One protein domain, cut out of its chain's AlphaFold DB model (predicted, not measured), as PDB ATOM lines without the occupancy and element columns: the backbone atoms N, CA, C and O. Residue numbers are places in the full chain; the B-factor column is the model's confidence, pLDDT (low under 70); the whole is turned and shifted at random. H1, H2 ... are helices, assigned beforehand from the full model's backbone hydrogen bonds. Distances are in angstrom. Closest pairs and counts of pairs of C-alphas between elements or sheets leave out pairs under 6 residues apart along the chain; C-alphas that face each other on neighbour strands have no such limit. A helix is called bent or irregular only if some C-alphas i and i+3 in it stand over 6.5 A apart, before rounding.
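AT A GLANCE: This is residues 3 to 69 of the 69 residues of an uncharacterized protein of Endomicrobium trichonymphae (UniProt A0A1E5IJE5). One very long helix, H2, and a shorter one, H1, make an open V with unequal arms, joined at the corner by residues 26 to 29. The two arms spread from that corner with nothing between them. You have 67 residues before you, with two named helices, H1 then H2 along the chain, and no named strand; the class is all helix. The whole is extended, with a radius of gyration of the C-alphas of 20.1 A, and it is only just flat, spanning 58 by 38 by 12 A.

IN THESE COORDINATES: Find C-alpha 30 at (-40.966, -26.643, 23.917); from there H2, residues 30 to 68, runs 56.2 A to C-alpha 68 at (-50.811, 28.312, 30.728), with y rising along the way. Now go back to C-alpha 3 at (-16.373, -0.242, 34.880), where H1, residues 3 to 25, begins. It runs 31.9 A to C-alpha 25 at (-33.957, -26.865, 35.086), with y falling. Neither helix is bent.

HOW THE PARTS SIT: Look first at H2, the longest helix with 39 residues: it is apart from H1, with no C-alpha of the one within 8 A of the other. A tight link of four residues, 26 to 29, joins them. Residues 3 to 22, which belong to H1, stand free, and so do residues 34 to 69, of which 34 to 68 belong to H2. In H1 and H2 every O i to N i+4 pair is within hydrogen-bond range.

THE WHOLE: The two C-alphas farthest apart are those of Leu 24 and Gly 69, at 58.2 A. From the first printed C-alpha, Asp 3, to that of Gly 69, the chain's last residue, it is 44.0 A. The printed part has no cut and no long link. In the B-factor column the mean pLDDT of the printed part is 81.8; look for values under 70 at residues 27 to 28, residue 30 and residues 59 to 69 of this model.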
ATOM      1  N   ASP A   3     -15.577   0.533  33.926       74.56
ATOM      2  CA  ASP A   3     -16.373  -0.242  34.880       74.56
ATOM      3  C   ASP A   3     -17.784  -0.572  34.365       74.56
ATOM      4  O   ASP A   3     -18.323  -1.640  34.634       74.56
ATOM      5  N   ASN A   4     -18.356   0.297  33.526       82.69
ATOM      6  CA  ASN A   4     -19.675   0.074  32.928       82.69
ATOM      7  C   ASN A   4     -19.663  -1.012  31.841       82.69
ATOM      8  O   ASN A   4     -20.637  -1.746  31.695       82.69
ATOM      9  N   LYS A   5     -18.577  -1.124  31.061       87.00
ATOM     10  CA  LYS A   5     -18.468  -2.168  30.029       87.00
ATOM     11  C   LYS A   5     -18.271  -3.528  30.676       87.00
ATOM     12  O   LYS A   5     -18.920  -4.482  30.263       87.00
ATOM     13  N   ASP A   6     -17.448  -3.585  31.717       90.56
ATOM     14  CA  ASP A   6     -17.183  -4.816  32.457       90.56
ATOM     15  C   ASP A   6     -18.432  -5.280  33.223       90.56
ATOM     16  O   ASP A   6     -18.762  -6.465  33.205       90.56
ATOM     17  N   MET A   7     -19.207  -4.348  33.793       92.56
ATOM     18  CA  MET A   7     -20.498  -4.649  34.418       92.56
ATOM     19  C   MET A   7     -21.532  -5.173  33.408       92.56
ATOM     20  O   MET A   7     -22.206  -6.165  33.683       92.56
ATOM     21  N   LEU A   8     -21.655  -4.546  32.232       95.44
ATOM     22  CA  LEU A   8     -22.559  -5.026  31.180       95.44
ATOM     23  C   LEU A   8     -22.131  -6.397  30.650       95.44
ATOM     24  O   LEU A   8     -22.978  -7.261  30.436       95.44
ATOM     25  N   LEU A   9     -20.826  -6.623  30.484       94.75
ATOM     26  CA  LEU A   9     -20.293  -7.909  30.047       94.75
ATOM     27  C   LEU A   9     -20.595  -9.008  31.075       94.75
ATOM     28  O   LEU A   9     -21.076 -10.076  30.704       94.75
ATOM     29  N   ALA A  10     -20.381  -8.726  32.365       94.25
ATOM     30  CA  ALA A  10     -20.694  -9.642  33.457       94.25
ATOM     31  C   ALA A  10     -22.200  -9.932  33.559       94.25
ATOM     32  O   ALA A  10     -22.588 -11.080  33.773       94.25
ATOM     33  N   PHE A  11     -23.054  -8.926  33.349       96.81
ATOM     34  CA  PHE A  11     -24.506  -9.102  33.321       96.81
ATOM     35  C   PHE A  11     -24.951  -9.998  32.161       96.81
ATOM     36  O   PHE A  11     -25.738 -10.918  32.366       96.81
ATOM     37  N   VAL A  12     -24.419  -9.779  30.955       97.38
ATOM     38  CA  VAL A  12     -24.746 -10.607  29.785       97.38
ATOM     39  C   VAL A  12     -24.252 -12.041  29.978       97.38
ATOM     40  O   VAL A  12     -25.019 -12.976  29.756       97.38
ATOM     41  N   LEU A  13     -23.010 -12.239  30.440       97.06
ATOM     42  CA  LEU A  13     -22.479 -13.581  30.715       97.06
ATOM     43  C   LEU A  13     -23.286 -14.299  31.803       97.06
ATOM     44  O   LEU A  13     -23.674 -15.453  31.625       97.06
ATOM     45  N   GLY A  14     -23.564 -13.614  32.914       95.81
ATOM     46  CA  GLY A  14     -24.365 -14.150  34.012       95.81
ATOM     47  C   GLY A  14     -25.793 -14.474  33.578       95.81
ATOM     48  O   GLY A  14     -26.313 -15.533  33.916       95.81
ATOM     49  N   GLY A  15     -26.400 -13.612  32.760       96.50
ATOM     50  CA  GLY A  15     -27.728 -13.811  32.188       96.50
ATOM     51  C   GLY A  15     -27.793 -15.011  31.246       96.50
ATOM     52  O   GLY A  15     -28.731 -15.796  31.337       96.50
ATOM     53  N   LEU A  16     -26.784 -15.211  30.393       96.94
ATOM     54  CA  LEU A  16     -26.712 -16.376  29.505       96.94
ATOM     55  C   LEU A  16     -26.582 -17.684  30.287       96.94
ATOM     56  O   LEU A  16     -27.311 -18.635  30.010       96.94
ATOM     57  N   ILE A  17     -25.690 -17.730  31.279       96.56
ATOM     58  CA  ILE A  17     -25.503 -18.914  32.128       96.56
ATOM     59  C   ILE A  17     -26.779 -19.190  32.933       96.56
ATOM     60  O   ILE A  17     -27.260 -20.322  32.962       96.56
ATOM     61  N   GLY A  18     -27.371 -18.156  33.535       92.38
ATOM     62  CA  GLY A  18     -28.623 -18.261  34.282       92.38
ATOM     63  C   GLY A  18     -29.797 -18.713  33.413       92.38
ATOM     64  O   GLY A  18     -30.568 -19.568  33.834       92.38
ATOM     65  N   ALA A  19     -29.906 -18.211  32.181       91.75
ATOM     66  CA  ALA A  19     -30.930 -18.627  31.229       91.75
ATOM     67  C   ALA A  19     -30.718 -20.069  30.755       91.75
ATOM     68  O   ALA A  19     -31.680 -20.828  30.688       91.75
ATOM     69  N   ALA A  20     -29.477 -20.478  30.473       91.25
ATOM     70  CA  ALA A  20     -29.165 -21.850  30.083       91.25
ATOM     71  C   ALA A  20     -29.530 -22.839  31.198       91.25
ATOM     72  O   ALA A  20     -30.208 -23.834  30.944       91.25
ATOM     73  N   LEU A  21     -29.153 -22.530  32.441       92.31
ATOM     74  CA  LEU A  21     -29.542 -23.322  33.604       92.31
ATOM     75  C   LEU A  21     -31.056 -23.277  33.829       92.31
ATOM     76  O   LEU A  21     -31.655 -24.318  34.055       92.31
ATOM     77  N   GLY A  22     -31.696 -22.115  33.701       87.31
ATOM     78  CA  GLY A  22     -33.144 -21.964  33.836       87.31
ATOM     79  C   GLY A  22     -33.928 -22.775  32.803       87.31
ATOM     80  O   GLY A  22     -34.911 -23.411  33.158       87.31
ATOM     81  N   VAL A  23     -33.470 -22.826  31.550       84.12
ATOM     82  CA  VAL A  23     -34.062 -23.665  30.495       84.12
ATOM     83  C   VAL A  23     -33.837 -25.150  30.774       84.12
ATOM     84  O   VAL A  23     -34.738 -25.949  30.544       84.12
ATOM     85  N   LEU A  24     -32.658 -25.525  31.281       85.31
ATOM     86  CA  LEU A  24     -32.326 -26.917  31.584       85.31
ATOM     87  C   LEU A  24     -33.036 -27.433  32.849       85.31
ATOM     88  O   LEU A  24     -33.322 -28.622  32.948       85.31
ATOM     89  N   TYR A  25     -33.330 -26.543  33.801       80.56
ATOM     90  CA  TYR A  25     -33.957 -26.865  35.086       80.56
ATOM     91  C   TYR A  25     -35.482 -26.675  35.085       80.56
ATOM     92  O   TYR A  25     -36.179 -27.317  35.867       80.56
ATOM     93  N   ALA A  26     -36.032 -25.806  34.229       79.81
ATOM     94  CA  ALA A  26     -37.474 -25.595  34.144       79.81
ATOM     95  C   ALA A  26     -38.160 -26.741  33.370       79.81
ATOM     96  O   ALA A  26     -37.862 -26.957  32.195       79.81
ATOM     97  N   PRO A  27     -39.155 -27.435  33.958       60.84
ATOM     98  CA  PRO A  27     -39.868 -28.533  33.309       60.84
ATOM     99  C   PRO A  27     -40.979 -28.016  32.375       60.84
ATOM    100  O   PRO A  27     -42.143 -28.385  32.520       60.84
ATOM    101  N   LYS A  28     -40.653 -27.129  31.422       65.06
ATOM    102  CA  LYS A  28     -41.612 -26.630  30.418       65.06
ATOM    103  C   LYS A  28     -41.344 -27.236  29.046       65.06
ATOM    104  O   LYS A  28     -40.232 -27.193  28.526       65.06
ATOM    105  N   SER A  29     -42.386 -27.791  28.432       70.56
ATOM    106  CA  SER A  29     -42.277 -28.384  27.098       70.56
ATOM    107  C   SER A  29     -42.042 -27.303  26.035       70.56
ATOM    108  O   SER A  29     -42.637 -26.226  26.088       70.56
ATOM    109  N   GLY A  30     -41.236 -27.594  25.007       69.12
ATOM    110  CA  GLY A  30     -40.966 -26.643  23.917       69.12
ATOM    111  C   GLY A  30     -42.227 -26.123  23.208       69.12
ATOM    112  O   GLY A  30     -42.220 -25.011  22.683       69.12
ATOM    113  N   ARG A  31     -43.338 -26.880  23.241       74.75
ATOM    114  CA  ARG A  31     -44.650 -26.435  22.735       74.75
ATOM    115  C   ARG A  31     -45.239 -25.308  23.582       74.75
ATOM    116  O   ARG A  31     -45.705 -24.313  23.033       74.75
ATOM    117  N   GLU A  32     -45.187 -25.452  24.900       76.94
ATOM    118  CA  GLU A  32     -45.683 -24.454  25.843       76.94
ATOM    119  C   GLU A  32     -44.808 -23.195  25.813       76.94
ATOM    120  O   GLU A  32     -45.329 -22.086  25.741       76.94
ATOM    121  N   THR A  33     -43.483 -23.353  25.737       78.56
ATOM    122  CA  THR A  33     -42.537 -22.237  25.571       78.56
ATOM    123  C   THR A  33     -42.809 -21.454  24.289       78.56
ATOM    124  O   THR A  33     -42.889 -20.230  24.325       78.56
ATOM    125  N   ARG A  34     -43.037 -22.130  23.156       81.38
ATOM    126  CA  ARG A  34     -43.352 -21.458  21.886       81.38
ATOM    127  C   ARG A  34     -44.694 -20.725  21.935       81.38
ATOM    128  O   ARG A  34     -44.806 -19.634  21.383       81.38
ATOM    129  N   SER A  35     -45.693 -21.302  22.608       85.31
ATOM    130  CA  SER A  35     -46.981 -20.634  22.828       85.31
ATOM    131  C   SER A  35     -46.842 -19.407  23.729       85.31
ATOM    132  O   SER A  35     -47.474 -18.391  23.458       85.31
ATOM    133  N   ASN A  36     -46.022 -19.491  24.778       84.44
ATOM    134  CA  ASN A  36     -45.789 -18.383  25.702       84.44
ATOM    135  C   ASN A  36     -45.004 -17.253  25.032       84.44
ATOM    136  O   ASN A  36     -45.381 -16.104  25.192       84.44
ATOM    137  N   ILE A  37     -43.988 -17.561  24.217       85.94
ATOM    138  CA  ILE A  37     -43.243 -16.548  23.447       85.94
ATOM    139  C   ILE A  37     -44.180 -15.769  22.519       85.94
ATOM    140  O   ILE A  37     -44.070 -14.551  22.426       85.94
ATOM    141  N   LYS A  38     -45.113 -16.460  21.848       86.56
ATOM    142  CA  LYS A  38     -46.084 -15.809  20.959       86.56
ATOM    143  C   LYS A  38     -46.975 -14.821  21.714       86.56
ATOM    144  O   LYS A  38     -47.051 -13.666  21.317       86.56
ATOM    145  N   LYS A  39     -47.579 -15.269  22.820       89.69
ATOM    146  CA  LYS A  39     -48.436 -14.423  23.666       89.69
ATOM    147  C   LYS A  39     -47.671 -13.246  24.262       89.69
ATOM    148  O   LYS A  39     -48.141 -12.122  24.211       89.69
ATOM    149  N   PHE A  40     -46.471 -13.502  24.773       87.38
ATOM    150  CA  PHE A  40     -45.632 -12.478  25.385       87.38
ATOM    151  C   PHE A  40     -45.175 -11.423  24.368       87.38
ATOM    152  O   PHE A  40     -45.083 -10.248  24.697       87.38
ATOM    153  N   GLY A  41     -44.912 -11.823  23.119       88.88
ATOM    154  CA  GLY A  41     -44.599 -10.890  22.037       88.88
ATOM    155  C   GLY A  41     -45.770  -9.974  21.687       88.88
ATOM    156  O   GLY A  41     -45.568  -8.771  21.550       88.88
ATOM    157  N   GLU A  42     -46.980 -10.529  21.580       89.94
ATOM    158  CA  GLU A  42     -48.207  -9.748  21.365       89.94
ATOM    159  C   GLU A  42     -48.447  -8.775  22.533       89.94
ATOM    160  O   GLU A  42     -48.569  -7.574  22.308       89.94
ATOM    161  N   GLU A  43     -48.366  -9.248  23.782       89.94
ATOM    162  CA  GLU A  43     -48.526  -8.403  24.976       89.94
ATOM    163  C   GLU A  43     -47.478  -7.283  25.072       89.94
ATOM    164  O   GLU A  43     -47.816  -6.164  25.457       89.94
ATOM    165  N   ILE A  44     -46.211  -7.543  24.725       92.38
ATOM    166  CA  ILE A  44     -45.167  -6.506  24.722       92.38
ATOM    167  C   ILE A  44     -45.476  -5.434  23.687       92.38
ATOM    168  O   ILE A  44     -45.345  -4.252  23.995       92.38
ATOM    169  N   VAL A  45     -45.834  -5.828  22.464       89.00
ATOM    170  CA  VAL A  45     -46.115  -4.872  21.386       89.00
ATOM    171  C   VAL A  45     -47.290  -3.985  21.775       89.00
ATOM    172  O   VAL A  45     -47.172  -2.764  21.686       89.00
ATOM    173  N   ASP A  46     -48.362  -4.581  22.291       90.38
ATOM    174  CA  ASP A  46     -49.534  -3.841  22.754       90.38
ATOM    175  C   ASP A  46     -49.180  -2.919  23.924       90.38
ATOM    176  O   ASP A  46     -49.533  -1.741  23.921       90.38
ATOM    177  N   THR A  47     -48.413  -3.413  24.901       89.69
ATOM    178  CA  THR A  47     -47.976  -2.607  26.048       89.69
ATOM    179  C   THR A  47     -47.121  -1.429  25.601       89.69
ATOM    180  O   THR A  47     -47.350  -0.317  26.054       89.69
ATOM    181  N   VAL A  48     -46.153  -1.640  24.707       89.50
ATOM    182  CA  VAL A  48     -45.261  -0.584  24.204       89.50
ATOM    183  C   VAL A  48     -46.019   0.426  23.352       89.50
ATOM    184  O   VAL A  48     -45.738   1.622  23.450       89.50
ATOM    185  N   SER A  49     -46.971  -0.027  22.533       87.38
ATOM    186  CA  SER A  49     -47.818   0.868  21.744       87.38
ATOM    187  C   SER A  49     -48.665   1.742  22.662       87.38
ATOM    188  O   SER A  49     -48.582   2.963  22.567       87.38
ATOM    189  N   ASN A  50     -49.365   1.137  23.627       87.06
ATOM    190  CA  ASN A  50     -50.172   1.869  24.602       87.06
ATOM    191  C   ASN A  50     -49.319   2.831  25.433       87.06
ATOM    192  O   ASN A  50     -49.693   3.984  25.600       87.06
ATOM    193  N   LEU A  51     -48.133   2.408  25.886       86.00
ATOM    194  CA  LEU A  51     -47.216   3.289  26.610       86.00
ATOM    195  C   LEU A  51     -46.774   4.467  25.738       86.00
ATOM    196  O   LEU A  51     -46.675   5.580  26.230       86.00
ATOM    197  N   SER A  52     -46.495   4.236  24.453       82.06
ATOM    198  CA  SER A  52     -46.073   5.287  23.520       82.06
ATOM    199  C   SER A  52     -47.193   6.285  23.237       82.06
ATOM    200  O   SER A  52     -46.929   7.484  23.124       82.06
ATOM    201  N   ASP A  53     -48.425   5.799  23.125       82.38
ATOM    202  CA  ASP A  53     -49.610   6.623  22.911       82.38
ATOM    203  C   ASP A  53     -49.946   7.426  24.176       82.38
ATOM    204  O   ASP A  53     -50.065   8.651  24.101       82.38
ATOM    205  N   ASP A  54     -49.921   6.788  25.350       81.75
ATOM    206  CA  ASP A  54     -50.051   7.445  26.654       81.75
ATOM    207  C   ASP A  54     -48.946   8.482  26.878       81.75
ATOM    208  O   ASP A  54     -49.200   9.555  27.427       81.75
ATOM    209  N   PHE A  55     -47.709   8.197  26.456       82.25
ATOM    210  CA  PHE A  55     -46.605   9.152  26.529       82.25
ATOM    211  C   PHE A  55     -46.868  10.364  25.641       82.25
ATOM    212  O   PHE A  55     -46.760  11.485  26.125       82.25
ATOM    213  N   LYS A  56     -47.247  10.169  24.372       75.94
ATOM    214  CA  LYS A  56     -47.545  11.277  23.446       75.94
ATOM    215  C   LYS A  56     -48.704  12.139  23.936       75.94
ATOM    216  O   LYS A  56     -48.650  13.368  23.841       75.94
ATOM    217  N   GLU A  57     -49.752  11.512  24.457       72.69
ATOM    218  CA  GLU A  57     -50.933  12.221  24.930       72.69
ATOM    219  C   GLU A  57     -50.636  12.986  26.225       72.69
ATOM    220  O   GLU A  57     -50.917  14.188  26.306       72.69
ATOM    221  N   ASN A  58     -49.952  12.358  27.188       72.69
ATOM    222  CA  ASN A  58     -49.522  13.029  28.413       72.69
ATOM    223  C   ASN A  58     -48.509  14.144  28.134       72.69
ATOM    224  O   ASN A  58     -48.652  15.223  28.701       72.69
ATOM    225  N   GLU A  59     -47.535  13.964  27.242       65.38
ATOM    226  CA  GLU A  59     -46.552  15.007  26.916       65.38
ATOM    227  C   GLU A  59     -47.242  16.268  26.373       65.38
ATOM    228  O   GLU A  59     -46.920  17.382  26.788       65.38
ATOM    229  N   SER A  60     -48.272  16.106  25.534       63.03
ATOM    230  CA  SER A  60     -49.063  17.224  25.006       63.03
ATOM    231  C   SER A  60     -49.877  17.957  26.086       63.03
ATOM    232  O   SER A  60     -50.008  19.187  26.042       63.03
ATOM    233  N   GLN A  61     -50.377  17.224  27.086       61.09
ATOM    234  CA  GLN A  61     -51.127  17.768  28.220       61.09
ATOM    235  C   GLN A  61     -50.202  18.435  29.251       61.09
ATOM    236  O   GLN A  61     -50.512  19.526  29.730       61.09
ATOM    237  N   PHE A  62     -49.037  17.847  29.544       63.88
ATOM    238  CA  PHE A  62     -48.013  18.426  30.418       63.88
ATOM    239  C   PHE A  62     -47.386  19.686  29.795       63.88
ATOM    240  O   PHE A  62     -47.264  20.697  30.490       63.88
ATOM    241  N   TYR A  63     -47.099  19.700  28.484       65.00
ATOM    242  CA  TYR A  63     -46.624  20.905  27.787       65.00
ATOM    243  C   TYR A  63     -47.669  22.028  27.766       65.00
ATOM    244  O   TYR A  63     -47.319  23.188  27.985       65.00
ATOM    245  N   LYS A  64     -48.955  21.725  27.527       62.84
ATOM    246  CA  LYS A  64     -50.018  22.750  27.563       62.84
ATOM    247  C   LYS A  64     -50.266  23.279  28.972       62.84
ATOM    248  O   LYS A  64     -50.420  24.486  29.141       62.84
ATOM    249  N   LYS A  65     -50.265  22.409  29.983       65.00
ATOM    250  CA  LYS A  65     -50.507  22.790  31.381       65.00
ATOM    251  C   LYS A  65     -49.351  23.599  31.981       65.00
ATOM    252  O   LYS A  65     -49.605  24.477  32.792       65.00
ATOM    253  N   SER A  66     -48.115  23.370  31.528       61.59
ATOM    254  CA  SER A  66     -46.934  24.152  31.929       61.59
ATOM    255  C   SER A  66     -46.818  25.520  31.245       61.59
ATOM    256  O   SER A  66     -46.044  26.345  31.714       61.59
ATOM    257  N   LYS A  67     -47.512  25.758  30.123       62.38
ATOM    258  CA  LYS A  67     -47.423  27.023  29.367       62.38
ATOM    259  C   LYS A  67     -48.568  28.001  29.666       62.38
ATOM    260  O   LYS A  67     -48.536  29.127  29.179       62.38
ATOM    261  N   ILE A  68     -49.601  27.542  30.378       58.00
ATOM    262  CA  ILE A  68     -50.811  28.312  30.728       58.00
ATOM    263  C   ILE A  68     -50.827  28.697  32.226       58.00
ATOM    264  O   ILE A  68     -51.643  29.526  32.623       58.00
ATOM    265  N   GLY A  69     -49.925  28.140  33.043       51.03
ATOM    266  CA  GLY A  69     -49.602  28.640  34.389       51.03
ATOM    267  C   GLY A  69     -48.366  29.526  34.352       51.03
ATOM    268  O   GLY A  69     -48.342  30.508  35.122       51.03
TER     269      GLY A  69